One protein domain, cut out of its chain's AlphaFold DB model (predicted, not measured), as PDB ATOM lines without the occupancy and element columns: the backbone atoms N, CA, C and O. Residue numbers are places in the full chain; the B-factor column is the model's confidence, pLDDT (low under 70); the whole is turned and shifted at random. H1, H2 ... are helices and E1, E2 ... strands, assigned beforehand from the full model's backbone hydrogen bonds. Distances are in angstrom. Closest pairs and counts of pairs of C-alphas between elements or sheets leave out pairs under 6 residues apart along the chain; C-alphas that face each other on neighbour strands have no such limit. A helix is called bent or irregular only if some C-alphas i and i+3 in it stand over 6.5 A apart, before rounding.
ATOM      1  N   GLY A  37     192.139 172.287 265.737       78.44
ATOM      2  CA  GLY A  37     192.688 171.922 264.433       78.44
ATOM      3  C   GLY A  37     194.130 171.415 264.559       78.44
ATOM      4  O   GLY A  37     194.751 171.599 265.606       78.44
ATOM      5  N   PRO A  38     194.650 170.665 263.574       86.50
ATOM      6  CA  PRO A  38     196.084 170.383 263.496       86.50
ATOM      7  C   PRO A  38     196.884 171.691 263.410       86.50
ATOM      8  O   PRO A  38     196.457 172.638 262.742       86.50
ATOM      9  N   ILE A  39     198.030 171.752 264.085       89.94
ATOM     10  CA  ILE A  39     198.937 172.898 264.012       89.94
ATOM     11  C   ILE A  39     199.603 172.925 262.634       89.94
ATOM     12  O   ILE A  39     200.344 172.015 262.270       89.94
ATOM     13  N   TYR A  40     199.373 174.017 261.909       92.44
ATOM     14  CA  TYR A  40     200.122 174.394 260.718       92.44
ATOM     15  C   TYR A  40     200.592 175.832 260.876       92.44
ATOM     16  O   TYR A  40     199.788 176.737 261.108       92.44
ATOM     17  N   PHE A  41     201.894 176.040 260.749       94.50
ATOM     18  CA  PHE A  41     202.516 177.345 260.899       94.50
ATOM     19  C   PHE A  41     203.597 177.520 259.840       94.50
ATOM     20  O   PHE A  41     204.340 176.588 259.545       94.50
ATOM     21  N   SER A  42     203.683 178.715 259.269       96.06
ATOM     22  CA  SER A  42     204.724 179.081 258.317       96.06
ATOM     23  C   SER A  42     205.019 180.566 258.460       96.06
ATOM     24  O   SER A  42     204.094 181.381 258.486       96.06
ATOM     25  N   TYR A  43     206.295 180.920 258.576       97.31
ATOM     26  CA  TYR A  43     206.730 182.308 258.661       97.31
ATOM     27  C   TYR A  43     208.048 182.516 257.926       97.31
ATOM     28  O   TYR A  43     209.019 181.787 258.141       97.31
ATOM     29  N   LYS A  44     208.068 183.522 257.049       97.75
ATOM     30  CA  LYS A  44     209.228 183.897 256.245       97.75
ATOM     31  C   LYS A  44     209.894 185.131 256.853       97.75
ATOM     32  O   LYS A  44     209.253 186.172 256.942       97.75
ATOM     33  N   TYR A  45     211.159 184.992 257.227       96.19
ATOM     34  CA  TYR A  45     212.015 186.070 257.725       96.19
ATOM     35  C   TYR A  45     212.466 186.992 256.581       96.19
ATOM     36  O   TYR A  45     212.469 186.584 255.410       96.19
ATOM     37  N   GLU A  46     212.906 188.211 256.906       94.56
ATOM     38  CA  GLU A  46     213.401 189.202 255.933       94.56
ATOM     39  C   GLU A  46     214.533 188.669 255.042       94.56
ATOM     40  O   GLU A  46     214.577 188.934 253.840       94.56
ATOM     41  N   ASN A  47     215.419 187.846 255.604       94.50
ATOM     42  CA  ASN A  47     216.522 187.213 254.874       94.50
ATOM     43  C   ASN A  47     216.072 186.097 253.898       94.50
ATOM     44  O   ASN A  47     216.909 185.454 253.263       94.50
ATOM     45  N   GLY A  48     214.766 185.825 253.810       96.50
ATOM     46  CA  GLY A  48     214.168 184.798 252.965       96.50
ATOM     47  C   GLY A  48     214.113 183.397 253.577       96.50
ATOM     48  O   GLY A  48     213.525 182.510 252.954       96.50
ATOM     49  N   ALA A  49     214.678 183.188 254.769       96.38
ATOM     50  CA  ALA A  49     214.541 181.940 255.507       96.38
ATOM     51  C   ALA A  49     213.082 181.704 255.912       96.38
ATOM     52  O   ALA A  49     212.319 182.641 256.134       96.38
ATOM     53  N   LEU A  50     212.703 180.437 256.031       96.81
ATOM     54  CA  LEU A  50     211.338 180.019 256.305       96.81
ATOM     55  C   LEU A  50     211.335 179.064 257.495       96.81
ATOM     56  O   LEU A  50     212.025 178.050 257.463       96.81
ATOM     57  N   ILE A  51     210.559 179.370 258.529       96.56
ATOM     58  CA  ILE A  51     210.240 178.411 259.585       96.56
ATOM     59  C   ILE A  51     208.853 177.832 259.328       96.56
ATOM     60  O   ILE A  51     207.910 178.570 259.055       96.56
ATOM     61  N   GLU A  52     208.732 176.514 259.404       95.69
ATOM     62  CA  GLU A  52     207.476 175.793 259.219       95.69
ATOM     63  C   GLU A  52     207.260 174.818 260.366       95.69
ATOM     64  O   GLU A  52     208.205 174.178 260.823       95.69
ATOM     65  N   ALA A  53     206.013 174.674 260.800       96.62
ATOM     66  CA  ALA A  53     205.608 173.609 261.695       96.62
ATOM     67  C   ALA A  53     204.360 172.907 261.166       96.62
ATOM     68  O   ALA A  53     203.439 173.559 260.670       96.62
ATOM     69  N   ALA A  54     204.332 171.586 261.307       95.44
ATOM     70  CA  ALA A  54     203.189 170.761 260.949       95.44
ATOM     71  C   ALA A  54     202.979 169.664 261.995       95.44
ATOM     72  O   ALA A  54     203.934 169.014 262.426       95.44
ATOM     73  N   GLU A  55     201.727 169.478 262.393       94.69
ATOM     74  CA  GLU A  55     201.274 168.402 263.268       94.69
ATOM     75  C   GLU A  55     200.788 167.202 262.448       94.69
ATOM     76  O   GLU A  55     200.011 167.363 261.506       94.69
ATOM     77  N   ASP A  56     201.224 166.000 262.820       94.25
ATOM     78  CA  ASP A  56     200.737 164.751 262.237       94.25
ATOM     79  C   ASP A  56     199.441 164.243 262.906       94.25
ATOM     80  O   ASP A  56     198.925 164.808 263.870       94.25
ATOM     81  N   GLU A  57     198.896 163.131 262.412       92.62
ATOM     82  CA  GLU A  57     197.661 162.534 262.951       92.62
ATOM     83  C   GLU A  57     197.788 162.044 264.406       92.62
ATOM     84  O   GLU A  57     196.780 161.854 265.091       92.62
ATOM     85  N   LYS A  58     199.016 161.830 264.893       93.62
ATOM     86  CA  LYS A  58     199.306 161.407 266.271       93.62
ATOM     87  C   LYS A  58     199.540 162.595 267.199       93.62
ATOM     88  O   LYS A  58     199.725 162.391 268.401       93.62
ATOM     89  N   GLY A  59     199.526 163.815 266.671       92.88
ATOM     90  CA  GLY A  59     199.834 165.021 267.416       92.88
ATOM     91  C   GLY A  59     201.328 165.233 267.655       92.88
ATOM     92  O   GLY A  59     201.668 165.992 268.559       92.88
ATOM     93  N   GLU A  60     202.227 164.569 266.920       95.81
ATOM     94  CA  GLU A  60     203.644 164.948 266.891       95.81
ATOM     95  C   GLU A  60     203.835 166.142 265.952       95.81
ATOM     96  O   GLU A  60     203.256 166.203 264.869       95.81
ATOM     97  N   ILE A  61     204.643 167.113 266.375       96.75
ATOM     98  CA  ILE A  61     204.880 168.347 265.628       96.75
ATOM     99  C   ILE A  61     206.300 168.311 265.080       96.75
ATOM    100  O   ILE A  61     207.268 168.185 265.830       96.75
ATOM    101  N   SER A  62     206.433 168.458 263.769       97.31
ATOM    102  CA  SER A  62     207.731 168.674 263.128       97.31
ATOM    103  C   SER A  62     207.927 170.166 262.908       97.31
ATOM    104  O   SER A  62     207.025 170.809 262.375       97.31
ATOM    105  N   ILE A  63     209.076 170.715 263.315       97.19
ATOM    106  CA  ILE A  63     209.402 172.135 263.129       97.19
ATOM    107  C   ILE A  63     210.714 172.240 262.360       97.19
ATOM    108  O   ILE A  63     211.759 171.796 262.834       97.19
ATOM    109  N   PHE A  64     210.654 172.848 261.183       96.44
ATOM    110  CA  PHE A  64     211.766 172.962 260.254       96.44
ATOM    111  C   PHE A  64     212.135 174.415 260.009       96.44
ATOM    112  O   PHE A  64     211.270 175.277 259.882       96.44
ATOM    113  N   ILE A  65     213.429 174.667 259.874       95.69
ATOM    114  CA  ILE A  65     213.997 175.926 259.418       95.69
ATOM    115  C   ILE A  65     214.646 175.683 258.054       95.69
ATOM    116  O   ILE A  65     215.663 174.998 257.946       95.69
ATOM    117  N   LYS A  66     214.084 176.279 257.008       94.31
ATOM    118  CA  LYS A  66     214.590 176.240 255.636       94.31
ATOM    119  C   LYS A  66     215.367 177.517 255.332       94.31
ATOM    120  O   LYS A  66     214.859 178.624 255.487       94.31
ATOM    121  N   THR A  67     216.598 177.357 254.862       95.94
ATOM    122  CA  THR A  67     217.500 178.450 254.471       95.94
ATOM    123  C   THR A  67     218.195 178.120 253.154       95.94
ATOM    124  O   THR A  67     218.120 176.995 252.662       95.94
ATOM    125  N   ASN A  68     218.961 179.070 252.616       93.62
ATOM    126  CA  ASN A  68     219.893 178.802 251.519       93.62
ATOM    127  C   ASN A  68     221.014 177.807 251.890       93.62
ATOM    128  O   ASN A  68     221.633 177.240 250.995       93.62
ATOM    129  N   LYS A  69     221.272 177.580 253.186       93.19
ATOM    130  CA  LYS A  69     222.268 176.619 253.686       93.19
ATOM    131  C   LYS A  69     221.704 175.209 253.885       93.19
ATOM    132  O   LYS A  69     222.464 174.300 254.199       93.19
ATOM    133  N   GLY A  70     220.391 175.021 253.725       93.44
ATOM    134  CA  GLY A  70     219.724 173.729 253.876       93.44
ATOM    135  C   GLY A  70     218.468 173.783 254.741       93.44
ATOM    136  O   GLY A  70     217.971 174.858 255.090       93.44
ATOM    137  N   ASN A  71     217.956 172.596 255.068       94.00
ATOM    138  CA  ASN A  71     216.785 172.392 255.912       94.00
ATOM    139  C   ASN A  71     217.207 171.812 257.269       94.00
ATOM    140  O   ASN A  71     217.879 170.783 257.315       94.00
ATOM    141  N   PHE A  72     216.806 172.463 258.356       95.56
ATOM    142  CA  PHE A  72     217.220 172.143 259.718       95.56
ATOM    143  C   PHE A  72     216.000 171.792 260.563       95.56
ATOM    144  O   PHE A  72     215.108 172.614 260.743       95.56
ATOM    145  N   ASP A  73     215.973 170.583 261.110       95.56
ATOM    146  CA  ASP A  73     214.935 170.153 262.046       95.56
ATOM    147  C   ASP A  73     215.266 170.655 263.462       95.56
ATOM    148  O   ASP A  73     216.342 170.351 263.991       95.56
ATOM    149  N   LEU A  74     214.353 171.393 264.107       95.75
ATOM    150  CA  LEU A  74     214.528 171.842 265.496       95.75
ATOM    151  C   LEU A  74     214.703 170.673 266.469       95.75
ATOM    152  O   LEU A  74     215.340 170.837 267.511       95.75
ATOM    153  N   LYS A  75     214.188 169.484 266.136       95.31
ATOM    154  CA  LYS A  75     214.358 168.273 266.945       95.31
ATOM    155  C   LYS A  75     215.830 167.886 267.108       95.31
ATOM    156  O   LYS A  75     216.193 167.302 268.122       95.31
ATOM    157  N   SER A  76     216.697 168.266 266.167       95.31
ATOM    158  CA  SER A  76     218.148 168.041 266.276       95.31
ATOM    159  C   SER A  76     218.833 168.887 267.364       95.31
ATOM    160  O   SER A  76     219.983 168.626 267.713       95.31
ATOM    161  N   TYR A  77     218.132 169.880 267.925       95.06
ATOM    162  CA  TYR A  77     218.632 170.776 268.972       95.06
ATOM    163  C   TYR A  77     218.099 170.436 270.370       95.06
ATOM    164  O   TYR A  77     218.377 171.171 271.319       95.06
ATOM    165  N   ILE A  78     217.341 169.346 270.519       94.81
ATOM    166  CA  ILE A  78     216.896 168.817 271.816       94.81
ATOM    167  C   ILE A  78     217.488 167.423 272.060       94.81
ATOM    168  O   ILE A  78     217.906 166.764 271.109       94.81
ATOM    169  N   PRO A  79     217.567 166.957 273.322       94.06
ATOM    170  CA  PRO A  79     218.178 165.666 273.616       94.06
ATOM    171  C   PRO A  79     217.420 164.490 272.995       94.06
ATOM    172  O   PRO A  79     216.216 164.552 272.739       94.06
ATOM    173  N   GLU A  80     218.115 163.368 272.828       94.00
ATOM    174  CA  GLU A  80     217.529 162.159 272.257       94.00
ATOM    175  C   GLU A  80     216.303 161.662 273.050       94.00
ATOM    176  O   GLU A  80     216.247 161.673 274.289       94.00
ATOM    177  N   GLY A  81     215.291 161.219 272.300       94.12
ATOM    178  CA  GLY A  81     214.015 160.746 272.829       94.12
ATOM    179  C   GLY A  81     213.018 161.855 273.168       94.12
ATOM    180  O   GLY A  81     211.889 161.531 273.524       94.12
ATOM    181  N   TRP A  82     213.398 163.132 273.047       95.75
ATOM    182  CA  TRP A  82     212.455 164.236 273.180       95.75
ATOM    183  C   TRP A  82     211.644 164.472 271.904       95.75
ATOM    184  O   TRP A  82     212.110 164.217 270.788       95.75
ATOM    185  N   LYS A  83     210.413 164.967 272.073       97.06
ATOM    186  CA  LYS A  83     209.484 165.255 270.971       97.06
ATOM    187  C   LYS A  83     208.734 166.562 271.189       97.06
ATOM    188  O   LYS A  83     208.381 166.883 272.324       97.06
ATOM    189  N   PHE A  84     208.430 167.265 270.101       97.31
ATOM    190  CA  PHE A  84     207.408 168.308 270.100       97.31
ATOM    191  C   PHE A  84     206.052 167.663 269.845       97.31
ATOM    192  O   PHE A  84     205.920 166.849 268.931       97.31
ATOM    193  N   VAL A  85     205.053 167.991 270.657       96.31
ATOM    194  CA  VAL A  85     203.725 167.381 270.560       96.31
ATOM    195  C   VAL A  85     202.624 168.395 270.831       96.31
ATOM    196  O   VAL A  85     202.827 169.360 271.563       96.31
ATOM    197  N   SER A  86     201.441 168.166 270.282       93.19
ATOM    198  CA  SER A  86     200.255 168.966 270.567       93.19
ATOM    199  C   SER A  86     199.507 168.451 271.800       93.19
ATOM    200  O   SER A  86     199.835 167.417 272.395       93.19
ATOM    201  N   SER A  87     198.429 169.141 272.177       88.88
ATOM    202  CA  SER A  87     197.504 168.655 273.206       88.88
ATOM    203  C   SER A  87     196.737 167.384 272.815       88.88
ATOM    204  O   SER A  87     196.117 166.775 273.690       88.88
ATOM    205  N   LYS A  88     196.772 166.976 271.539       88.75
ATOM    206  CA  LYS A  88     196.108 165.765 271.032       88.75
ATOM    207  C   LYS A  88     196.957 164.509 271.168       88.75
ATOM    208  O   LYS A  88     196.432 163.408 271.024       88.75
ATOM    209  N   HIS A  89     198.245 164.650 271.465       92.25
ATOM    210  CA  HIS A  89     199.129 163.500 271.568       92.25
ATOM    211  C   HIS A  89     198.666 162.538 272.683       92.25
ATOM    212  O   HIS A  89     198.350 163.001 273.792       92.25
ATOM    213  N   PRO A  90     198.639 161.207 272.456       90.25
ATOM    214  CA  PRO A  90     198.069 160.241 273.402       90.25
ATOM    215  C   PRO A  90     198.632 160.345 274.825       90.25
ATOM    216  O   PRO A  90     197.888 160.267 275.804       90.25
ATOM    217  N   GLU A  91     199.938 160.596 274.957       88.31
ATOM    218  CA  GLU A  91     200.584 160.763 276.267       88.31
ATOM    219  C   GLU A  91     200.137 162.023 277.019       88.31
ATOM    220  O   GLU A  91     200.121 162.032 278.251       88.31
ATOM    221  N   VAL A  92     199.745 163.077 276.298       85.81
ATOM    222  CA  VAL A  92     199.207 164.306 276.894       85.81
ATOM    223  C   VAL A  92     197.767 164.070 277.353       85.81
ATOM    224  O   VAL A  92     197.403 164.448 278.470       85.81
ATOM    225  N   ILE A  93     196.964 163.368 276.544       82.69
ATOM    226  CA  ILE A  93     195.571 163.017 276.862       82.69
ATOM    227  C   ILE A  93     195.490 162.109 278.096       82.69
ATOM    228  O   ILE A  93     194.623 162.315 278.954       82.69
ATOM    229  N   ALA A  94     196.398 161.137 278.222       83.75
ATOM    230  CA  ALA A  94     196.416 160.163 279.316       83.75
ATOM    231  C   ALA A  94     196.657 160.780 280.714       83.75
ATOM    232  O   ALA A  94     196.501 160.103 281.731       83.75
ATOM    233  N   LYS A  95     197.013 162.068 280.804       75.69
ATOM    234  CA  LYS A  95     197.303 162.738 282.077       75.69
ATOM    235  C   LYS A  95     196.061 163.001 282.937       75.69
ATOM    236  O   LYS A  95     194.981 163.343 282.449       75.69
ATOM    237  N   ALA A  96     196.261 162.922 284.256       62.34
ATOM    238  CA  ALA A  96     195.246 163.172 285.280       62.34
ATOM    239  C   ALA A  96     194.590 164.566 285.160       62.34
ATOM    240  O   ALA A  96     195.218 165.537 284.727       62.34
ATOM    241  N   LYS A  97     193.331 164.688 285.618       62.69
ATOM    242  CA  LYS A  97     192.525 165.932 285.571       62.69
ATOM    243  C   LYS A  97     193.258 167.176 286.100       62.69
ATOM    244  O   LYS A  97     193.087 168.255 285.538       62.69
ATOM    245  N   SER A  98     194.088 167.039 287.137       60.78
ATOM    246  CA  SER A  98     194.865 168.148 287.712       60.78
ATOM    247  C   SER A  98     195.943 168.686 286.764       60.78
ATOM    248  O   SER A  98     196.166 169.894 286.704       60.78
ATOM    249  N   GLN A  99     196.570 167.828 285.954       61.94
ATOM    250  CA  GLN A  99     197.527 168.272 284.939       61.94
ATOM    251  C   GLN A  99     196.807 168.927 283.751       61.94
ATOM    252  O   GLN A  99     197.276 169.949 283.257       61.94
ATOM    253  N   ARG A 100     195.611 168.440 283.372       63.62
ATOM    254  CA  ARG A 100     194.741 169.071 282.350       63.62
ATOM    255  C   ARG A 100     194.415 170.536 282.650       63.62
ATOM    256  O   ARG A 100     194.348 171.335 281.725       63.62
ATOM    257  N   GLN A 101     194.256 170.921 283.919       64.56
ATOM    258  CA  GLN A 101     194.067 172.334 284.278       64.56
ATOM    259  C   GLN A 101     195.311 173.191 284.008       64.56
ATOM    260  O   GLN A 101     195.166 174.314 283.530       64.56
ATOM    261  N   ARG A 102     196.524 172.668 284.238       62.06
ATOM    262  CA  ARG A 102     197.765 173.379 283.879       62.06
ATOM    263  C   ARG A 102     197.874 173.581 282.365       62.06
ATOM    264  O   ARG A 102     198.160 174.694 281.938       62.06
ATOM    265  N   PHE A 103     197.522 172.569 281.569       61.00
ATOM    266  CA  PHE A 103     197.479 172.666 280.098       61.00
ATOM    267  C   PHE A 103     196.507 173.720 279.567       61.00
ATOM    268  O   PHE A 103     196.699 174.248 278.477       61.00
ATOM    269  N   LYS A 104     195.456 174.061 280.322       67.62
ATOM    270  CA  LYS A 104     194.542 175.130 279.903       67.62
ATOM    271  C   LYS A 104     195.187 176.511 279.978       67.62
ATOM    272  O   LYS A 104     194.797 177.371 279.195       67.62
ATOM    273  N   LYS A 105     196.131 176.712 280.903       72.12
ATOM    274  CA  LYS A 105     196.672 178.030 281.258       72.12
ATOM    275  C   LYS A 105     197.899 178.434 280.442       72.12
ATOM    276  O   LYS A 105     198.083 179.623 280.221       72.12
ATOM    277  N   TYR A 106     198.727 177.479 280.030       78.38
ATOM    278  CA  TYR A 106     199.991 177.757 279.348       78.38
ATOM    279  C   TYR A 106     199.943 177.299 277.893       78.38
ATOM    280  O   TYR A 106     199.357 176.261 277.580       78.38
ATOM    281  N   LYS A 107     200.555 178.092 277.010       87.12
ATOM    282  CA  LYS A 107     200.617 177.817 275.570       87.12
ATOM    283  C   LYS A 107     201.696 176.787 275.220       87.12
ATOM    284  O   LYS A 107     201.469 175.955 274.345       87.12
ATOM    285  N   PHE A 108     202.809 176.806 275.952       91.19
ATOM    286  CA  PHE A 108     203.934 175.885 275.802       91.19
ATOM    287  C   PHE A 108     204.298 175.300 277.166       91.19
ATOM    288  O   PHE A 108     204.192 175.999 278.175       91.19
ATOM    289  N   ILE A 109     204.622 174.006 277.210       90.75
ATOM    290  CA  ILE A 109     204.965 173.292 278.447       90.75
ATOM    291  C   ILE A 109     206.041 172.241 278.167       90.75
ATOM    292  O   ILE A 109     205.832 171.333 277.365       90.75
ATOM    293  N   CYS A 110     207.131 172.272 278.925       91.12
ATOM    294  CA  CYS A 110     208.104 171.191 279.001       91.12
ATOM    295  C   CYS A 110     207.679 170.124 280.031       91.12
ATOM    296  O   CYS A 110     207.606 170.377 281.236       91.12
ATOM    297  N   ASP A 111     207.426 168.895 279.575       89.19
ATOM    298  CA  ASP A 111     207.241 167.722 280.428       89.19
ATOM    299  C   ASP A 111     208.468 166.810 280.395       89.19
ATOM    300  O   ASP A 111     208.597 165.905 279.569       89.19
ATOM    301  N   ARG A 112     209.339 166.997 281.384       86.75
ATOM    302  CA  ARG A 112     210.540 166.177 281.585       86.75
ATOM    303  C   ARG A 112     210.259 164.704 281.836       86.75
ATOM    304  O   ARG A 112     211.042 163.864 281.403       86.75
ATOM    305  N   GLY A 113     209.175 164.378 282.541       85.06
ATOM    306  CA  GLY A 113     208.870 162.994 282.911       85.06
ATOM    307  C   GLY A 113     208.535 162.132 281.697       85.06
ATOM    308  O   GLY A 113     208.784 160.928 281.705       85.06
ATOM    309  N   LYS A 114     207.996 162.762 280.651       88.62
ATOM    310  CA  LYS A 114     207.655 162.129 279.373       88.62
ATOM    311  C   LYS A 114     208.579 162.524 278.220       88.62
ATOM    312  O   LYS A 114     208.433 161.984 277.134       88.62
ATOM    313  N   LYS A 115     209.540 163.424 278.459       93.62
ATOM    314  CA  LYS A 115     210.409 164.016 277.432       93.62
ATOM    315  C   LYS A 115     209.605 164.681 276.302       93.62
ATOM    316  O   LYS A 115     209.877 164.487 275.121       93.62
ATOM    317  N   LEU A 116     208.594 165.467 276.662       94.44
ATOM    318  CA  LEU A 116     207.716 166.142 275.702       94.44
ATOM    319  C   LEU A 116     207.856 167.658 275.819       94.44
ATOM    320  O   LEU A 116     207.879 168.199 276.922       94.44
ATOM    321  N   ILE A 117     207.878 168.346 274.683       95.81
ATOM    322  CA  ILE A 117     207.651 169.788 274.585       95.81
ATOM    323  C   ILE A 117     206.265 169.964 273.976       95.81
ATOM    324  O   ILE A 117     206.037 169.670 272.805       95.81
ATOM    325  N   ILE A 118     205.318 170.377 274.805       94.56
ATOM    326  CA  ILE A 118     203.900 170.417 274.469       94.56
ATOM    327  C   ILE A 118     203.568 171.813 273.950       94.56
ATOM    328  O   ILE A 118     203.739 172.796 274.670       94.56
ATOM    329  N   ILE A 119     203.080 171.891 272.716       94.12
ATOM    330  CA  ILE A 119     202.728 173.117 272.001       94.12
ATOM    331  C   ILE A 119     201.216 173.105 271.787       94.12
ATOM    332  O   ILE A 119     200.690 172.305 271.019       94.12
ATOM    333  N   LYS A 120     200.490 173.977 272.487       90.75
ATOM    334  CA  LYS A 120     199.024 174.030 272.386       90.75
ATOM    335  C   LYS A 120     198.563 174.684 271.085       90.75
ATOM    336  O   LYS A 120     197.581 174.262 270.491       90.75
ATOM    337  N   ASN A 121     199.244 175.753 270.697       89.25
ATOM    338  CA  ASN A 121     199.004 176.488 269.467       89.25
ATOM    339  C   ASN A 121     200.308 177.190 269.079       89.25
ATOM    340  O   ASN A 121     201.036 177.661 269.953       89.25
ATOM    341  N   LEU A 122     200.568 177.275 267.784       90.50
ATOM    342  CA  LEU A 122     201.664 178.021 267.191       90.50
ATOM    343  C   LEU A 122     201.065 178.823 266.038       90.50
ATOM    344  O   LEU A 122     200.749 178.271 264.990       90.50
ATOM    345  N   SER A 123     200.831 180.109 266.278       91.19
ATOM    346  CA  SER A 123     200.085 180.964 265.345       91.19
ATOM    347  C   SER A 123     200.738 182.321 265.120       91.19
ATOM    348  O   SER A 123     200.346 183.035 264.204       91.19
ATOM    349  N   ASP A 124     201.696 182.692 265.963       93.88
ATOM    350  CA  ASP A 124     202.414 183.958 265.899       93.88
ATOM    351  C   ASP A 124     203.914 183.663 265.763       93.88
ATOM    352  O   ASP A 124     204.428 182.836 266.511       93.88
ATOM    353  N   PRO A 125     204.662 184.312 264.859       95.12
ATOM    354  CA  PRO A 125     206.109 184.106 264.763       95.12
ATOM    355  C   PRO A 125     206.886 184.400 266.050       95.12
ATOM    356  O   PRO A 125     207.941 183.805 266.278       95.12
ATOM    357  N   ARG A 126     206.351 185.232 266.949       95.06
ATOM    358  CA  ARG A 126     206.927 185.473 268.281       95.06
ATOM    359  C   ARG A 126     206.876 184.242 269.187       95.06
ATOM    360  O   ARG A 126     207.664 184.162 270.126       95.06
ATOM    361  N   ASP A 127     206.010 183.267 268.895       94.88
ATOM    362  CA  ASP A 127     205.868 182.009 269.642       94.88
ATOM    363  C   ASP A 127     207.094 181.096 269.538       94.88
ATOM    364  O   ASP A 127     207.324 180.260 270.414       94.88
ATOM    365  N   VAL A 128     207.905 181.265 268.491       96.69
ATOM    366  CA  VAL A 128     209.124 180.475 268.300       96.69
ATOM    367  C   VAL A 128     210.075 180.680 269.479       96.69
ATOM    368  O   VAL A 128     210.664 179.719 269.967       96.69
ATOM    369  N   PHE A 129     210.185 181.903 270.009       95.81
ATOM    370  CA  PHE A 129     211.108 182.199 271.105       95.81
ATOM    371  C   PHE A 129     210.723 181.516 272.440       95.81
ATOM    372  O   PHE A 129     211.590 180.872 273.035       95.81
ATOM    373  N   PRO A 130     209.452 181.538 272.894       94.81
ATOM    374  CA  PRO A 130     208.964 180.665 273.965       94.81
ATOM    375  C   PRO A 130     209.191 179.165 273.732       94.81
ATOM    376  O   PRO A 130     209.538 178.458 274.674       94.81
ATOM    377  N   ILE A 131     209.062 178.661 272.500       96.50
ATOM    378  CA  ILE A 131     209.379 177.250 272.209       96.50
ATOM    379  C   ILE A 131     210.865 176.969 272.476       96.50
ATOM    380  O   ILE A 131     211.190 175.960 273.105       96.50
ATOM    381  N   LEU A 132     211.770 177.878 272.088       97.00
ATOM    382  CA  LEU A 132     213.199 177.750 272.411       97.00
ATOM    383  C   LEU A 132     213.456 177.761 273.928       97.00
ATOM    384  O   LEU A 132     214.397 177.119 274.394       97.00
ATOM    385  N   HIS A 133     212.626 178.453 274.712       95.50
ATOM    386  CA  HIS A 133     212.669 178.394 276.174       95.50
ATOM    387  C   HIS A 133     212.271 177.015 276.717       95.50
ATOM    388  O   HIS A 133     213.005 176.463 277.541       95.50
ATOM    389  N   GLU A 134     211.209 176.395 276.198       95.25
ATOM    390  CA  GLU A 134     210.848 175.019 276.575       95.25
ATOM    391  C   GLU A 134     211.918 173.994 276.154       95.25
ATOM    392  O   GLU A 134     212.220 173.059 276.903       95.25
ATOM    393  N   MET A 135     212.563 174.195 274.996       96.12
ATOM    394  CA  MET A 135     213.764 173.438 274.606       96.12
ATOM    395  C   MET A 135     214.901 173.660 275.610       96.12
ATOM    396  O   MET A 135     215.600 172.720 275.985       96.12
ATOM    397  N   GLY A 136     215.049 174.886 276.111       94.62
ATOM    398  CA  GLY A 136     215.968 175.227 277.186       94.62
ATOM    399  C   GLY A 136     215.762 174.373 278.438       94.62
ATOM    400  O   GLY A 136     216.755 173.891 278.985       94.62
ATOM    401  N   HIS A 137     214.511 174.110 278.840       91.56
ATOM    402  CA  HIS A 137     214.200 173.199 279.952       91.56
ATOM    403  C   HIS A 137     214.590 171.745 279.666       91.56
ATOM    404  O   HIS A 137     214.987 171.048 280.606       91.56
ATOM    405  N   ALA A 138     214.482 171.296 278.410       92.50
ATOM    406  CA  ALA A 138     214.887 169.958 277.977       92.50
ATOM    407  C   ALA A 138     216.416 169.788 277.965       92.50
ATOM    408  O   ALA A 138     216.926 168.728 278.321       92.50
ATOM    409  N   LEU A 139     217.150 170.848 277.610       90.25
ATOM    410  CA  LEU A 139     218.617 170.885 277.580       90.25
ATOM    411  C   LEU A 139     219.263 170.969 278.965       90.25
ATOM    412  O   LEU A 139     220.465 170.736 279.106       90.25
ATOM    413  N   ILE A 140     218.503 171.313 280.005       86.94
ATOM    414  CA  ILE A 140     218.996 171.222 281.376       86.94
ATOM    415  C   ILE A 140     219.089 169.735 281.723       86.94
ATOM    416  O   ILE A 140     218.120 169.114 282.155       86.94
ATOM    417  N   ILE A 141     220.290 169.182 281.546       65.31
ATOM    418  CA  ILE A 141     220.698 167.847 281.994       65.31
ATOM    419  C   ILE A 141     220.768 167.852 283.531       65.31
ATOM    420  O   ILE A 141     221.828 167.762 284.141       65.31
ATOM    421  N   MET A 142     219.631 168.036 284.194       57.03
ATOM    422  CA  MET A 142     219.445 167.539 285.550       57.03
ATOM    423  C   MET A 142     218.789 166.177 285.389       57.03
ATOM    424  O   MET A 142     217.569 166.040 285.348       57.03
ATOM    425  N   ASN A 143     219.643 165.180 285.177       39.78
ATOM    426  CA  ASN A 143     219.233 163.798 285.022       39.78
ATOM    427  C   ASN A 143     218.569 163.319 286.318       39.78
ATOM    428  O   ASN A 143     219.232 163.100 287.324       39.78
ATOM    429  N   GLY A 144     217.256 163.100 286.268       48.78
ATOM    430  CA  GLY A 144     216.612 162.101 287.112       48.78
ATOM    431  C   GLY A 144     215.746 162.602 288.276       48.78
ATOM    432  O   GLY A 144     215.500 163.803 288.438       48.78
ATOM    433  N   PRO A 145     215.247 161.650 289.093       51.44
ATOM    434  CA  PRO A 145     214.374 161.895 290.242       51.44
ATOM    435  C   PRO A 145     214.972 162.867 291.259       51.44
ATOM    436  O   PRO A 145     214.240 163.359 292.100       51.44
ATOM    437  N   GLU A 146     216.255 163.208 291.166       53.44
ATOM    438  CA  GLU A 146     216.940 164.191 291.999       53.44
ATOM    439  C   GLU A 146     216.349 165.593 291.916       53.44
ATOM    440  O   GLU A 146     216.248 166.229 292.954       53.44
ATOM    441  N   PHE A 147     215.890 166.076 290.754       60.28
ATOM    442  CA  PHE A 147     215.253 167.398 290.700       60.28
ATOM    443  C   PHE A 147     213.856 167.381 291.330       60.28
ATOM    444  O   PHE A 147     213.525 168.254 292.127       60.28
ATOM    445  N   SER A 148     213.045 166.353 291.046       56.41
ATOM    446  CA  SER A 148     211.755 166.176 291.735       56.41
ATOM    447  C   SER A 148     211.948 165.962 293.235       56.41
ATOM    448  O   SER A 148     211.245 166.577 294.027       56.41
ATOM    449  N   ASN A 149     212.941 165.172 293.641       57.50
ATOM    450  CA  ASN A 149     213.308 164.952 295.036       57.50
ATOM    451  C   ASN A 149     213.866 166.224 295.668       57.50
ATOM    452  O   ASN A 149     213.591 166.475 296.831       57.50
ATOM    453  N   TYR A 150     214.598 167.052 294.929       60.59
ATOM    454  CA  TYR A 150     215.087 168.348 295.383       60.59
ATOM    455  C   TYR A 150     213.921 169.325 295.568       60.59
ATOM    456  O   TYR A 150     213.831 169.953 296.616       60.59
ATOM    457  N   ILE A 151     212.968 169.402 294.633       60.91
ATOM    458  CA  ILE A 151     211.733 170.197 294.770       60.91
ATOM    459  C   ILE A 151     210.873 169.685 295.938       60.91
ATOM    460  O   ILE A 151     210.352 170.473 296.724       60.91
ATOM    461  N   MET A 152     210.733 168.366 296.099       58.44
ATOM    462  CA  MET A 152     209.990 167.771 297.216       58.44
ATOM    463  C   MET A 152     210.700 167.988 298.559       58.44
ATOM    464  O   MET A 152     210.042 168.330 299.538       58.44
ATOM    465  N   ARG A 153     212.034 167.874 298.609       57.81
ATOM    466  CA  ARG A 153     212.842 168.173 299.802       57.81
ATOM    467  C   ARG A 153     212.802 169.655 300.148       57.81
ATOM    468  O   ARG A 153     212.628 169.982 301.311       57.81
ATOM    469  N   THR A 154     212.902 170.553 299.173       56.09
ATOM    470  CA  THR A 154     212.814 172.006 299.411       56.09
ATOM    471  C   THR A 154     211.422 172.424 299.875       56.09
ATOM    472  O   THR A 154     211.323 173.246 300.783       56.09
ATOM    473  N   ARG A 155     210.355 171.784 299.376       58.44
ATOM    474  CA  ARG A 155     208.994 171.937 299.921       58.44
ATOM    475  C   ARG A 155     208.851 171.432 301.359       58.44
ATOM    476  O   ARG A 155     208.073 172.009 302.108       58.44
ATOM    477  N   GLY A 156     209.576 170.377 301.733       55.75
ATOM    478  CA  GLY A 156     209.529 169.791 303.077       55.75
ATOM    479  C   GLY A 156     210.468 170.428 304.110       55.75
ATOM    480  O   GLY A 156     210.177 170.345 305.297       55.75
ATOM    481  N   LEU A 157     211.579 171.046 303.687       51.12
ATOM    482  CA  LEU A 157     212.679 171.455 304.580       51.12
ATOM    483  C   LEU A 157     213.105 172.930 304.455       51.12
ATOM    484  O   LEU A 157     213.731 173.439 305.376       51.12
ATOM    485  N   GLY A 158     212.805 173.621 303.346       57.16
ATOM    486  CA  GLY A 158     213.351 174.963 303.055       57.16
ATOM    487  C   GLY A 158     212.333 176.109 303.044       57.16
ATOM    488  O   GLY A 158     212.713 177.272 302.926       57.16
ATOM    489  N   GLY A 159     211.039 175.804 303.148       59.56
ATOM    490  CA  GLY A 159     209.974 176.796 303.002       59.56
ATOM    491  C   GLY A 159     209.858 177.382 301.576       59.56
ATOM    492  O   GLY A 159     210.639 177.057 300.679       59.56
ATOM    493  N   PRO A 160     208.862 178.251 301.332       61.66
ATOM    494  CA  PRO A 160     208.553 178.797 300.001       61.66
ATOM    495  C   PRO A 160     209.694 179.586 299.336       61.66
ATOM    496  O   PRO A 160     209.799 179.597 298.110       61.66
ATOM    497  N   HIS A 161     210.583 180.205 300.122       64.25
ATOM    498  CA  HIS A 161     211.718 180.974 299.599       64.25
ATOM    499  C   HIS A 161     212.730 180.107 298.840       64.25
ATOM    500  O   HIS A 161     213.122 180.453 297.727       64.25
ATOM    501  N   VAL A 162     213.105 178.945 299.383       65.81
ATOM    502  CA  VAL A 162     214.077 178.049 298.729       65.81
ATOM    503  C   VAL A 162     213.489 177.440 297.449       65.81
ATOM    504  O   VAL A 162     214.191 177.266 296.445       65.81
ATOM    505  N   LEU A 163     212.180 177.163 297.449       67.12
ATOM    506  CA  LEU A 163     211.464 176.718 296.255       67.12
ATOM    507  C   LEU A 163     211.493 177.794 295.156       67.12
ATOM    508  O   LEU A 163     211.798 177.476 294.005       67.12
ATOM    509  N   ASN A 164     211.253 179.059 295.508       67.44
ATOM    510  CA  ASN A 164     211.315 180.182 294.570       67.44
ATOM    511  C   ASN A 164     212.682 180.374 293.947       67.44
ATOM    512  O   ASN A 164     212.787 180.510 292.732       67.44
ATOM    513  N   GLU A 165     213.731 180.404 294.764       72.31
ATOM    514  CA  GLU A 165     215.086 180.600 294.257       72.31
ATOM    515  C   GLU A 165     215.465 179.505 293.269       72.31
ATOM    516  O   GLU A 165     216.059 179.785 292.227       72.31
ATOM    517  N   THR A 166     215.056 178.270 293.562       74.88
ATOM    518  CA  THR A 166     215.300 177.118 292.697       74.88
ATOM    519  C   THR A 166     214.550 177.237 291.378       74.88
ATOM    520  O   THR A 166     215.182 177.171 290.325       74.88
ATOM    521  N   LEU A 167     213.227 177.434 291.421       75.19
ATOM    522  CA  LEU A 167     212.412 177.578 290.213       75.19
ATOM    523  C   LEU A 167     212.901 178.766 289.382       75.19
ATOM    524  O   LEU A 167     213.180 178.633 288.199       75.19
ATOM    525  N   SER A 168     213.136 179.910 290.022       78.25
ATOM    526  CA  SER A 168     213.646 181.109 289.361       78.25
ATOM    527  C   SER A 168     215.036 180.896 288.741       78.25
ATOM    528  O   SER A 168     215.322 181.430 287.669       78.25
ATOM    529  N   LYS A 169     215.921 180.119 289.382       82.62
ATOM    530  CA  LYS A 169     217.240 179.766 288.830       82.62
ATOM    531  C   LYS A 169     217.118 178.858 287.611       82.62
ATOM    532  O   LYS A 169     217.844 179.064 286.640       82.62
ATOM    533  N   GLU A 170     216.226 177.877 287.663       84.50
ATOM    534  CA  GLU A 170     215.964 176.989 286.537       84.50
ATOM    535  C   GLU A 170     215.416 177.761 285.333       84.50
ATOM    536  O   GLU A 170     215.990 177.687 284.252       84.50
ATOM    537  N   GLU A 171     214.379 178.568 285.539       86.12
ATOM    538  CA  GLU A 171     213.745 179.382 284.499       86.12
ATOM    539  C   GLU A 171     214.748 180.320 283.820       86.12
ATOM    540  O   GLU A 171     214.815 180.405 282.592       86.12
ATOM    541  N   ARG A 172     215.620 180.973 284.608       86.62
ATOM    542  CA  ARG A 172     216.730 181.775 284.065       86.62
ATOM    543  C   ARG A 172     217.671 180.948 283.194       86.62
ATOM    544  O   ARG A 172     218.140 181.446 282.174       86.62
ATOM    545  N   ARG A 173     217.967 179.707 283.589       88.31
ATOM    546  CA  ARG A 173     218.845 178.815 282.825       88.31
ATOM    547  C   ARG A 173     218.189 178.375 281.517       88.31
ATOM    548  O   ARG A 173     218.865 178.378 280.493       88.31
ATOM    549  N   SER A 174     216.892 178.083 281.524       90.31
ATOM    550  CA  SER A 174     216.134 177.754 280.313       90.31
ATOM    551  C   SER A 174     216.106 178.921 279.329       90.31
ATOM    552  O   SER A 174     216.410 178.745 278.152       90.31
ATOM    553  N   TRP A 175     215.858 180.141 279.815       91.31
ATOM    554  CA  TRP A 175     215.960 181.356 279.002       91.31
ATOM    555  C   TRP A 175     217.379 181.621 278.482       91.31
ATOM    556  O   TRP A 175     217.546 182.046 277.340       91.31
ATOM    557  N   ALA A 176     218.415 181.342 279.278       90.00
ATOM    558  CA  ALA A 176     219.798 181.449 278.820       90.00
ATOM    559  C   ALA A 176     220.101 180.459 277.680       90.00
ATOM    560  O   ALA A 176     220.715 180.850 276.687       90.00
ATOM    561  N   ASN A 177     219.624 179.214 277.782       91.12
ATOM    562  CA  ASN A 177     219.733 178.217 276.713       91.12
ATOM    563  C   ASN A 177     218.973 178.659 275.450       91.12
ATOM    564  O   ASN A 177     219.508 178.552 274.347       91.12
ATOM    565  N   ALA A 178     217.771 179.229 275.595       94.69
ATOM    566  CA  ALA A 178     217.016 179.784 274.470       94.69
ATOM    567  C   ALA A 178     217.810 180.876 273.736       94.69
ATOM    568  O   ALA A 178     217.934 180.843 272.515       94.69
ATOM    569  N   LEU A 179     218.423 181.808 274.474       93.75
ATOM    570  CA  LEU A 179     219.265 182.859 273.891       93.75
ATOM    571  C   LEU A 179     220.523 182.305 273.208       93.75
ATOM    572  O   LEU A 179     220.973 182.870 272.210       93.75
ATOM    573  N   GLN A 180     221.099 181.212 273.711       93.12
ATOM    574  CA  GLN A 180     222.200 180.527 273.028       93.12
ATOM    575  C   GLN A 180     221.743 179.944 271.687       93.12
ATOM    576  O   GLN A 180     222.435 180.143 270.690       93.12
ATOM    577  N   LEU A 181     220.566 179.309 271.634       95.50
ATOM    578  CA  LEU A 181     219.979 178.823 270.381       95.50
ATOM    579  C   LEU A 181     219.692 179.969 269.403       95.50
ATOM    580  O   LEU A 181     220.049 179.862 268.236       95.50
ATOM    581  N   VAL A 182     219.156 181.100 269.875       95.69
ATOM    582  CA  VAL A 182     218.957 182.305 269.045       95.69
ATOM    583  C   VAL A 182     220.277 182.772 268.422       95.69
ATOM    584  O   VAL A 182     220.356 182.987 267.215       95.69
ATOM    585  N   ARG A 183     221.346 182.896 269.224       95.38
ATOM    586  CA  ARG A 183     222.680 183.289 268.725       95.38
ATOM    587  C   ARG A 183     223.238 182.276 267.730       95.38
ATOM    588  O   ARG A 183     223.873 182.661 266.745       95.38
ATOM    589  N   ARG A 184     222.996 180.991 267.981       95.19
ATOM    590  CA  ARG A 184     223.401 179.902 267.100       95.19
ATOM    591  C   ARG A 184     222.679 179.981 265.756       95.19
ATOM    592  O   ARG A 184     223.339 180.001 264.731       95.19
ATOM    593  N   PHE A 185     221.358 180.149 265.739       95.75
ATOM    594  CA  PHE A 185     220.599 180.315 264.494       95.75
ATOM    595  C   PHE A 185     221.001 181.580 263.731       95.75
ATOM    596  O   PHE A 185     221.129 181.543 262.509       95.75
ATOM    597  N   LYS A 186     221.313 182.673 264.434       95.62
ATOM    598  CA  LYS A 186     221.816 183.893 263.797       95.62
ATOM    599  C   LYS A 186     223.182 183.708 263.141       95.62
ATOM    600  O   LYS A 186     223.397 184.197 262.039       95.62
ATOM    601  N   SER A 187     224.100 182.995 263.786       96.00
ATOM    602  CA  SER A 187     225.453 182.769 263.252       96.00
ATOM    603  C   SER A 187     225.499 181.659 262.196       96.00
ATOM    604  O   SER A 187     226.044 181.858 261.111       96.00
ATOM    605  N   GLU A 188     224.891 180.508 262.474       94.56
ATOM    606  CA  GLU A 188     224.935 179.327 261.607       94.56
ATOM    607  C   GLU A 188     223.947 179.439 260.447       94.56
ATOM    608  O   GLU A 188     224.307 179.160 259.304       94.56
ATOM    609  N   LEU A 189     222.723 179.904 260.706       94.56
ATOM    610  CA  LEU A 189     221.619 179.900 259.736       94.56
ATOM    611  C   LEU A 189     221.317 181.290 259.168       94.56
ATOM    612  O   LEU A 189     220.500 181.416 258.264       94.56
ATOM    613  N   SER A 190     221.996 182.324 259.674       95.50
ATOM    614  CA  SER A 190     221.762 183.726 259.315       95.50
ATOM    615  C   SER A 190     220.351 184.226 259.653       95.50
ATOM    616  O   SER A 190     219.934 185.229 259.088       95.50
ATOM    617  N   ILE A 191     219.635 183.569 260.578       96.00
ATOM    618  CA  ILE A 191     218.253 183.898 260.971       96.00
ATOM    619  C   ILE A 191     218.225 184.680 262.275       96.00
ATOM    620  O   ILE A 191     218.768 184.231 263.285       96.00
ATOM    621  N   ASP A 192     217.503 185.797 262.285       96.75
ATOM    622  CA  ASP A 192     217.191 186.507 263.517       96.75
ATOM    623  C   ASP A 192     215.819 186.084 264.060       96.75
ATOM    624  O   ASP A 192     214.782 186.620 263.688       96.75
ATOM    625  N   ILE A 193     215.804 185.113 264.979       96.50
ATOM    626  CA  ILE A 193     214.563 184.648 265.630       96.50
ATOM    627  C   ILE A 193     213.823 185.781 266.351       96.50
ATOM    628  O   ILE A 193     212.618 185.673 266.571       96.50
ATOM    629  N   LEU A 194     214.528 186.851 266.739       96.19
ATOM    630  CA  LEU A 194     213.941 187.979 267.454       96.19
ATOM    631  C   LEU A 194     213.396 189.066 266.515       96.19
ATOM    632  O   LEU A 194     212.746 189.985 267.008       96.19
ATOM    633  N   GLU A 195     213.584 188.953 265.195       96.50
ATOM    634  CA  GLU A 195     213.020 189.869 264.187       96.50
ATOM    635  C   GLU A 195     211.514 190.147 264.391       96.50
ATOM    636  O   GLU A 195     211.140 191.321 264.430       96.50
ATOM    637  N   PRO A 196     210.642 189.147 264.663       95.62
ATOM    638  CA  PRO A 196     209.205 189.384 264.837       95.62
ATOM    639  C   PRO A 196     208.833 190.228 266.066       95.62
ATOM    640  O   PRO A 196     207.689 190.661 266.195       95.62
ATOM    641  N   PHE A 197     209.768 190.444 266.996       91.31
ATOM    642  CA  PHE A 197     209.563 191.331 268.143       91.31
ATOM    643  C   PHE A 197     209.797 192.806 267.789       91.31
ATOM    644  O   PHE A 197     209.468 193.679 268.589       91.31
ATOM    645  N   GLY A 198     210.399 193.103 266.632       92.12
ATOM    646  CA  GLY A 198     210.764 194.450 266.184       92.12
ATOM    647  C   GLY A 198     211.928 195.085 266.958       92.12
ATOM    648  O   GLY A 198     212.665 195.898 266.408       92.12
ATOM    649  N   SER A 199     212.137 194.710 268.224       87.81
ATOM    650  CA  SER A 199     213.273 195.153 269.032       87.81
ATOM    651  C   SER A 199     213.678 194.123 270.091       87.81
ATOM    652  O   SER A 199     212.878 193.303 270.547       87.81
ATOM    653  N   LEU A 200     214.932 194.215 270.546       86.75
ATOM    654  CA  LEU A 200     215.420 193.429 271.683       86.75
ATOM    655  C   LEU A 200     214.659 193.754 272.979       86.75
ATOM    656  O   LEU A 200     214.472 192.868 273.810       86.75
ATOM    657  N   GLU A 201     214.209 195.000 273.146       85.06
ATOM    658  CA  GLU A 201     213.470 195.444 274.332       85.06
ATOM    659  C   GLU A 201     212.143 194.683 274.481       85.06
ATOM    660  O   GLU A 201     211.809 194.225 275.573       85.06
ATOM    661  N   GLU A 202     211.414 194.465 273.385       82.69
ATOM    662  CA  GLU A 202     210.161 193.699 273.397       82.69
ATOM    663  C   GLU A 202     210.385 192.220 273.752       82.69
ATOM    664  O   GLU A 202     209.664 191.652 274.579       82.69
ATOM    665  N   ALA A 203     211.443 191.599 273.218       85.75
ATOM    666  CA  ALA A 203     211.823 190.241 273.610       85.75
ATOM    667  C   ALA A 203     212.204 190.163 275.105       85.75
ATOM    668  O   ALA A 203     211.817 189.223 275.808       85.75
ATOM    669  N   GLN A 204     212.913 191.172 275.621       84.19
ATOM    670  CA  GLN A 204     213.267 191.270 277.038       84.19
ATOM    671  C   GLN A 204     212.041 191.456 277.938       84.19
ATOM    672  O   GLN A 204     211.992 190.837 279.000       84.19
ATOM    673  N   LYS A 205     211.040 192.244 277.523       81.69
ATOM    674  CA  LYS A 205     209.774 192.407 278.265       81.69
ATOM    675  C   LYS A 205     209.055 191.071 278.439       81.69
ATOM    676  O   LYS A 205     208.649 190.741 279.556       81.69
ATOM    677  N   LEU A 206     208.968 190.270 277.371       85.19
ATOM    678  CA  LEU A 206     208.393 188.923 277.431       85.19
ATOM    679  C   LEU A 206     209.146 188.038 278.435       85.19
ATOM    680  O   LEU A 206     208.526 187.417 279.303       85.19
ATOM    681  N   MET A 207     210.478 187.988 278.347       85.94
ATOM    682  CA  MET A 207     211.301 187.204 279.275       85.94
ATOM    683  C   MET A 207     211.136 187.677 280.721       85.94
ATOM    684  O   MET A 207     210.960 186.858 281.625       85.94
ATOM    685  N   TYR A 208     211.180 188.995 280.945       79.12
ATOM    686  CA  TYR A 208     211.077 189.596 282.270       79.12
ATOM    687  C   TYR A 208     209.770 189.207 282.944       79.12
ATOM    688  O   TYR A 208     209.787 188.720 284.068       79.12
ATOM    689  N   ALA A 209     208.638 189.343 282.257       76.94
ATOM    690  CA  ALA A 209     207.364 188.993 282.862       76.94
ATOM    691  C   ALA A 209     207.218 187.500 283.158       76.94
ATOM    692  O   ALA A 209     206.672 187.152 284.206       76.94
ATOM    693  N   ASN A 210     207.737 186.623 282.289       80.44
ATOM    694  CA  ASN A 210     207.777 185.190 282.582       80.44
ATOM    695  C   ASN A 210     208.623 184.912 283.834       80.44
ATOM    696  O   ASN A 210     208.165 184.232 284.745       80.44
ATOM    697  N   LEU A 211     209.812 185.512 283.948       79.06
ATOM    698  CA  LEU A 211     210.675 185.361 285.126       79.06
ATOM    699  C   LEU A 211     210.066 185.957 286.405       79.06
ATOM    700  O   LEU A 211     210.225 185.383 287.485       79.06
ATOM    701  N   SER A 212     209.358 187.080 286.297       72.94
ATOM    702  CA  SER A 212     208.694 187.748 287.419       72.94
ATOM    703  C   SER A 212     207.594 186.885 288.028       72.94
ATOM    704  O   SER A 212     207.456 186.856 289.249       72.94
ATOM    705  N   ILE A 213     206.877 186.090 287.223       72.25
ATOM    706  CA  ILE A 213     205.926 185.095 287.742       72.25
ATOM    707  C   ILE A 213     206.617 184.171 288.755       72.25
ATOM    708  O   ILE A 213     206.111 183.994 289.860       72.25
ATOM    709  N   TYR A 214     207.801 183.647 288.442       68.56
ATOM    710  CA  TYR A 214     208.518 182.723 289.328       68.56
ATOM    711  C   TYR A 214     209.211 183.395 290.512       68.56
ATOM    712  O   TYR A 214     209.445 182.744 291.527       68.56
ATOM    713  N   ARG A 215     209.519 184.694 290.416       66.50
ATOM    714  CA  ARG A 215     209.990 185.480 291.567       66.50
ATOM    715  C   ARG A 215     208.875 185.679 292.594       66.50
ATOM    716  O   ARG A 215     209.106 185.496 293.785       66.50
ATOM    717  N   TYR A 216     207.665 185.988 292.130       65.56
ATOM    718  CA  TYR A 216     206.550 186.362 293.002       65.56
ATOM    719  C   TYR A 216     205.626 185.200 293.391       65.56
ATOM    720  O   TYR A 216     204.869 185.334 294.352       65.56
ATOM    721  N   ILE A 217     205.676 184.050 292.702       63.69
ATOM    722  CA  ILE A 217     204.815 182.895 293.019       63.69
ATOM    723  C   ILE A 217     205.003 182.417 294.458       63.69
ATOM    724  O   ILE A 217     204.011 182.228 295.148       63.69
ATOM    725  N   GLY A 218     206.224 182.256 294.959       56.78
ATOM    726  CA  GLY A 218     206.374 181.838 296.356       56.78
ATOM    727  C   GLY A 218     206.312 182.981 297.355       56.78
ATOM    728  O   GLY A 218     206.160 182.677 298.526       56.78
ATOM    729  N   GLU A 219     206.354 184.260 296.945       60.97
ATOM    730  CA  GLU A 219     205.900 185.339 297.845       60.97
ATOM    731  C   GLU A 219     204.396 185.171 298.110       60.97
ATOM    732  O   GLU A 219     203.954 185.227 299.253       60.97
ATOM    733  N   LEU A 220     203.618 184.871 297.064       60.00
ATOM    734  CA  LEU A 220     202.194 184.553 297.170       60.00
ATOM    735  C   LEU A 220     201.923 183.277 297.972       60.00
ATOM    736  O   LEU A 220     201.109 183.310 298.891       60.00
ATOM    737  N   GLU A 221     202.590 182.163 297.651       56.88
ATOM    738  CA  GLU A 221     202.404 180.905 298.389       56.88
ATOM    739  C   GLU A 221     202.877 181.037 299.847       56.88
ATOM    740  O   GLU A 221     202.288 180.425 300.739       56.88
ATOM    741  N   PHE A 222     203.909 181.848 300.119       57.72
ATOM    742  CA  PHE A 222     204.345 182.165 301.480       57.72
ATOM    743  C   PHE A 222     203.298 182.966 302.240       57.72
ATOM    744  O   PHE A 222     202.936 182.569 303.343       57.72
ATOM    745  N   GLU A 223     202.777 184.047 301.664       60.38
ATOM    746  CA  GLU A 223     201.735 184.858 302.300       60.38
ATOM    747  C   GLU A 223     200.448 184.051 302.522       60.38
ATOM    748  O   GLU A 223     199.849 184.129 303.594       60.38
ATOM    749  N   GLU A 224     200.053 183.193 301.576       60.47
ATOM    750  CA  GLU A 224     198.890 182.314 301.729       60.47
ATOM    751  C   GLU A 224     199.107 181.267 302.837       60.47
ATOM    752  O   GLU A 224     198.240 181.076 303.694       60.47
ATOM    753  N   ASN A 225     200.275 180.617 302.874       58.06
ATOM    754  CA  ASN A 225     200.602 179.627 303.904       58.06
ATOM    755  C   ASN A 225     200.794 180.260 305.284       58.06
ATOM    756  O   ASN A 225     200.320 179.702 306.270       58.06
ATOM    757  N   ARG A 226     201.427 181.433 305.368       59.91
ATOM    758  CA  ARG A 226     201.573 182.211 306.602       59.91
ATOM    759  C   ARG A 226     200.214 182.664 307.117       59.91
ATOM    760  O   ARG A 226     199.960 182.535 308.308       59.91
ATOM    761  N   THR A 227     199.325 183.119 306.237       58.41
ATOM    762  CA  THR A 227     197.948 183.481 306.601       58.41
ATOM    763  C   THR A 227     197.195 182.263 307.137       58.41
ATOM    764  O   THR A 227     196.613 182.340 308.215       58.41
ATOM    765  N   LYS A 228     197.278 181.105 306.467       57.66
ATOM    766  CA  LYS A 228     196.670 179.846 306.941       57.66
ATOM    767  C   LYS A 228     197.258 179.362 308.273       57.66
ATOM    768  O   LYS A 228     196.503 178.952 309.149       57.66
ATOM    769  N   GLN A 229     198.579 179.412 308.448       59.59
ATOM    770  CA  GLN A 229     199.250 179.014 309.692       59.59
ATOM    771  C   GLN A 229     198.924 179.958 310.845       59.59
ATOM    772  O   GLN A 229     198.623 179.492 311.938       59.59
ATOM    773  N   TRP A 230     198.944 181.268 310.602       60.34
ATOM    774  CA  TRP A 230     198.573 182.265 311.597       60.34
ATOM    775  C   TRP A 230     197.103 182.105 312.002       60.34
ATOM    776  O   TRP A 230     196.818 182.040 313.192       60.34
ATOM    777  N   ILE A 231     196.191 181.899 311.043       53.12
ATOM    778  CA  ILE A 231     194.779 181.572 311.311       53.12
ATOM    779  C   ILE A 231     194.655 180.310 312.178       53.12
ATOM    780  O   ILE A 231     193.979 180.335 313.205       53.12
ATOM    781  N   ASN A 232     195.335 179.222 311.813       53.97
ATOM    782  CA  ASN A 232     195.272 177.966 312.565       53.97
ATOM    783  C   ASN A 232     195.871 178.093 313.977       53.97
ATOM    784  O   ASN A 232     195.329 177.526 314.923       53.97
ATOM    785  N   SER A 233     196.959 178.855 314.124       58.53
ATOM    786  CA  SER A 233     197.640 179.097 315.401       58.53
ATOM    787  C   SER A 233     196.841 179.994 316.340       58.53
ATOM    788  O   SER A 233     196.936 179.812 317.550       58.53
ATOM    789  N   PHE A 234     196.106 180.977 315.814       52.09
ATOM    790  CA  PHE A 234     195.361 181.928 316.640       52.09
ATOM    791  C   PHE A 234     193.948 181.451 316.969       52.09
ATOM    792  O   PHE A 234     193.445 181.748 318.048       52.09
ATOM    793  N   PHE A 235     193.300 180.713 316.062       52.69
ATOM    794  CA  PHE A 235     191.881 180.388 316.204       52.69
ATOM    795  C   PHE A 235     191.593 178.918 316.517       52.69
ATOM    796  O   PHE A 235     190.471 178.616 316.914       52.69
ATOM    797  N   GLY A 236     192.566 178.002 316.389       46.94
ATOM    798  CA  GLY A 236     192.488 176.608 316.872       46.94
ATOM    799  C   GLY A 236     191.340 175.737 316.320       46.94
ATOM    800  O   GLY A 236     191.261 174.552 316.634       46.94
TER     801      GLY A 236
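What this domain is: This is residues 37 to 236 of the 265 residues of an uncharacterized protein of Candidatus Nomurabacteria bacterium GW2011_GWB1_43_7 (UniProt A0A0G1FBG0). What does the model look like? A four-stranded sheet, E1 to E4, stands at one end of the body, and next to it H4 makes the core, with the small sheet E5 E7 E6 on one side and the long helix H6 on another. H6 and the nearly straight helix H7 run side by side along the longest axis, and residues 226 to 236 stick out as an arm. What is printed? The printed part has 200 residues with seven named helices and seven named strands, in the order E1 E2 E3 E4 H1 E5 H2 H3 E6 E7 H4 H5 H6 H7, and its class is mixed. The larger sheet, E1 E2 E3 E4, is antiparallel, and the smaller is mixed. The whole is compact, with a radius of gyration of the C-alphas of 19.1 A, yet elongated in outline, 70 by 38 by 30 A.

How they stand to each other: How is the larger sheet built? E1, residues 40 to 44, E2, 50 to 55, E3, 61 to 67, and E4, 70 to 73, form a meander, each strand the antiparallel neighbour of the one before in a hairpin. Within hydrogen-bond range are N 41 and O 53 at 2.9 A, N 52 and O 64 at 2.9 A, and N 65 and O 72 at 2.8 A. H1, residues 74 to 77, only grazes this sheet, with residues 74 to 75. What makes the smaller sheet? E7, residues 116 to 119, is parallel to E5, 83 to 85, with N 85 and O 117 2.9 A apart, and forms an antiparallel hairpin with E6, 108 to 111, with N 109 and O 118 2.9 A apart. H2, residues 90 to 93, only grazes it with residues 91 to 92, and H3, residues 97 to 105, is near H2. Where is H4? H4, residues 125 to 139, is on one face of the smaller sheet, two layers, at a height of 8.6 A, along the strands at 10 degrees to E6 on the local plane; the closest C-alphas of H4 and E6, Glu 134 and Cys 110, are 5.3 A apart. The hub H6, residues 159 to 188, touches H4 with residues 170 to 181 alone, at a steep tilt of 63 degrees, opposite ways, the closest C-alphas being those of Gly 136 and Ser 174, 4.0 A apart. How do H5 and H7 meet H6? H7, residues 200 to 235, was assigned as one helix by its hydrogen bonds but is bent, C-alphas 215 and 218 being 7.0 A apart; its arm H7a, 200 to 215, forms a helical hairpin with H6 at a shallow tilt of 23 degrees, with the C-alphas of Ser 168 and Tyr 214 closest at 5.4 A, and H7b, 218 to 235, touches H6 with residues 218 to 222 alone, with those of Pro 160 and Gly 218 closest at 5.2 A. H5, residues 145 to 157, also forms a helical hairpin with H6, touching it with residues 151 to 155 alone at a shallow tilt of 34 degrees, only just short of steep, with the C-alphas of Thr 154 and Leu 163 closest at 5.8 A. Each O i to N i+4 pair is within hydrogen-bond range in H5 and H7b, against 3 of 5 in H3, 9 of 11 in H4, 25 of 26 in H6 and 11 of 12 in H7a; H1 and H2 are too short for such a pair.

Where its parts are: Where do the strands lie? E1 begins at C-alpha 40, (200.122, 174.394, 260.718), and E3, the longest strand by residues, measures 19.6 A. How long are the helices? H6 measures 44.1 A from C-alpha 159 at (209.974, 176.796, 303.002), H4 22.3 A, H7a 22.1 A and H7b 24.6 A, ending at C-alpha 235, (191.881, 180.388, 316.204).

The domain as a whole: How large is it? The C-alphas farthest apart, those of Asn 68 and Gly 236, are 70.9 A apart. Are there cuts or long links? The printed part has no cut, and the link from H6 to H7, 11 residues, is long. Where is confidence low? The pLDDT is under 70 in residues 96 to 104, 141 to 164 and 214 to 236.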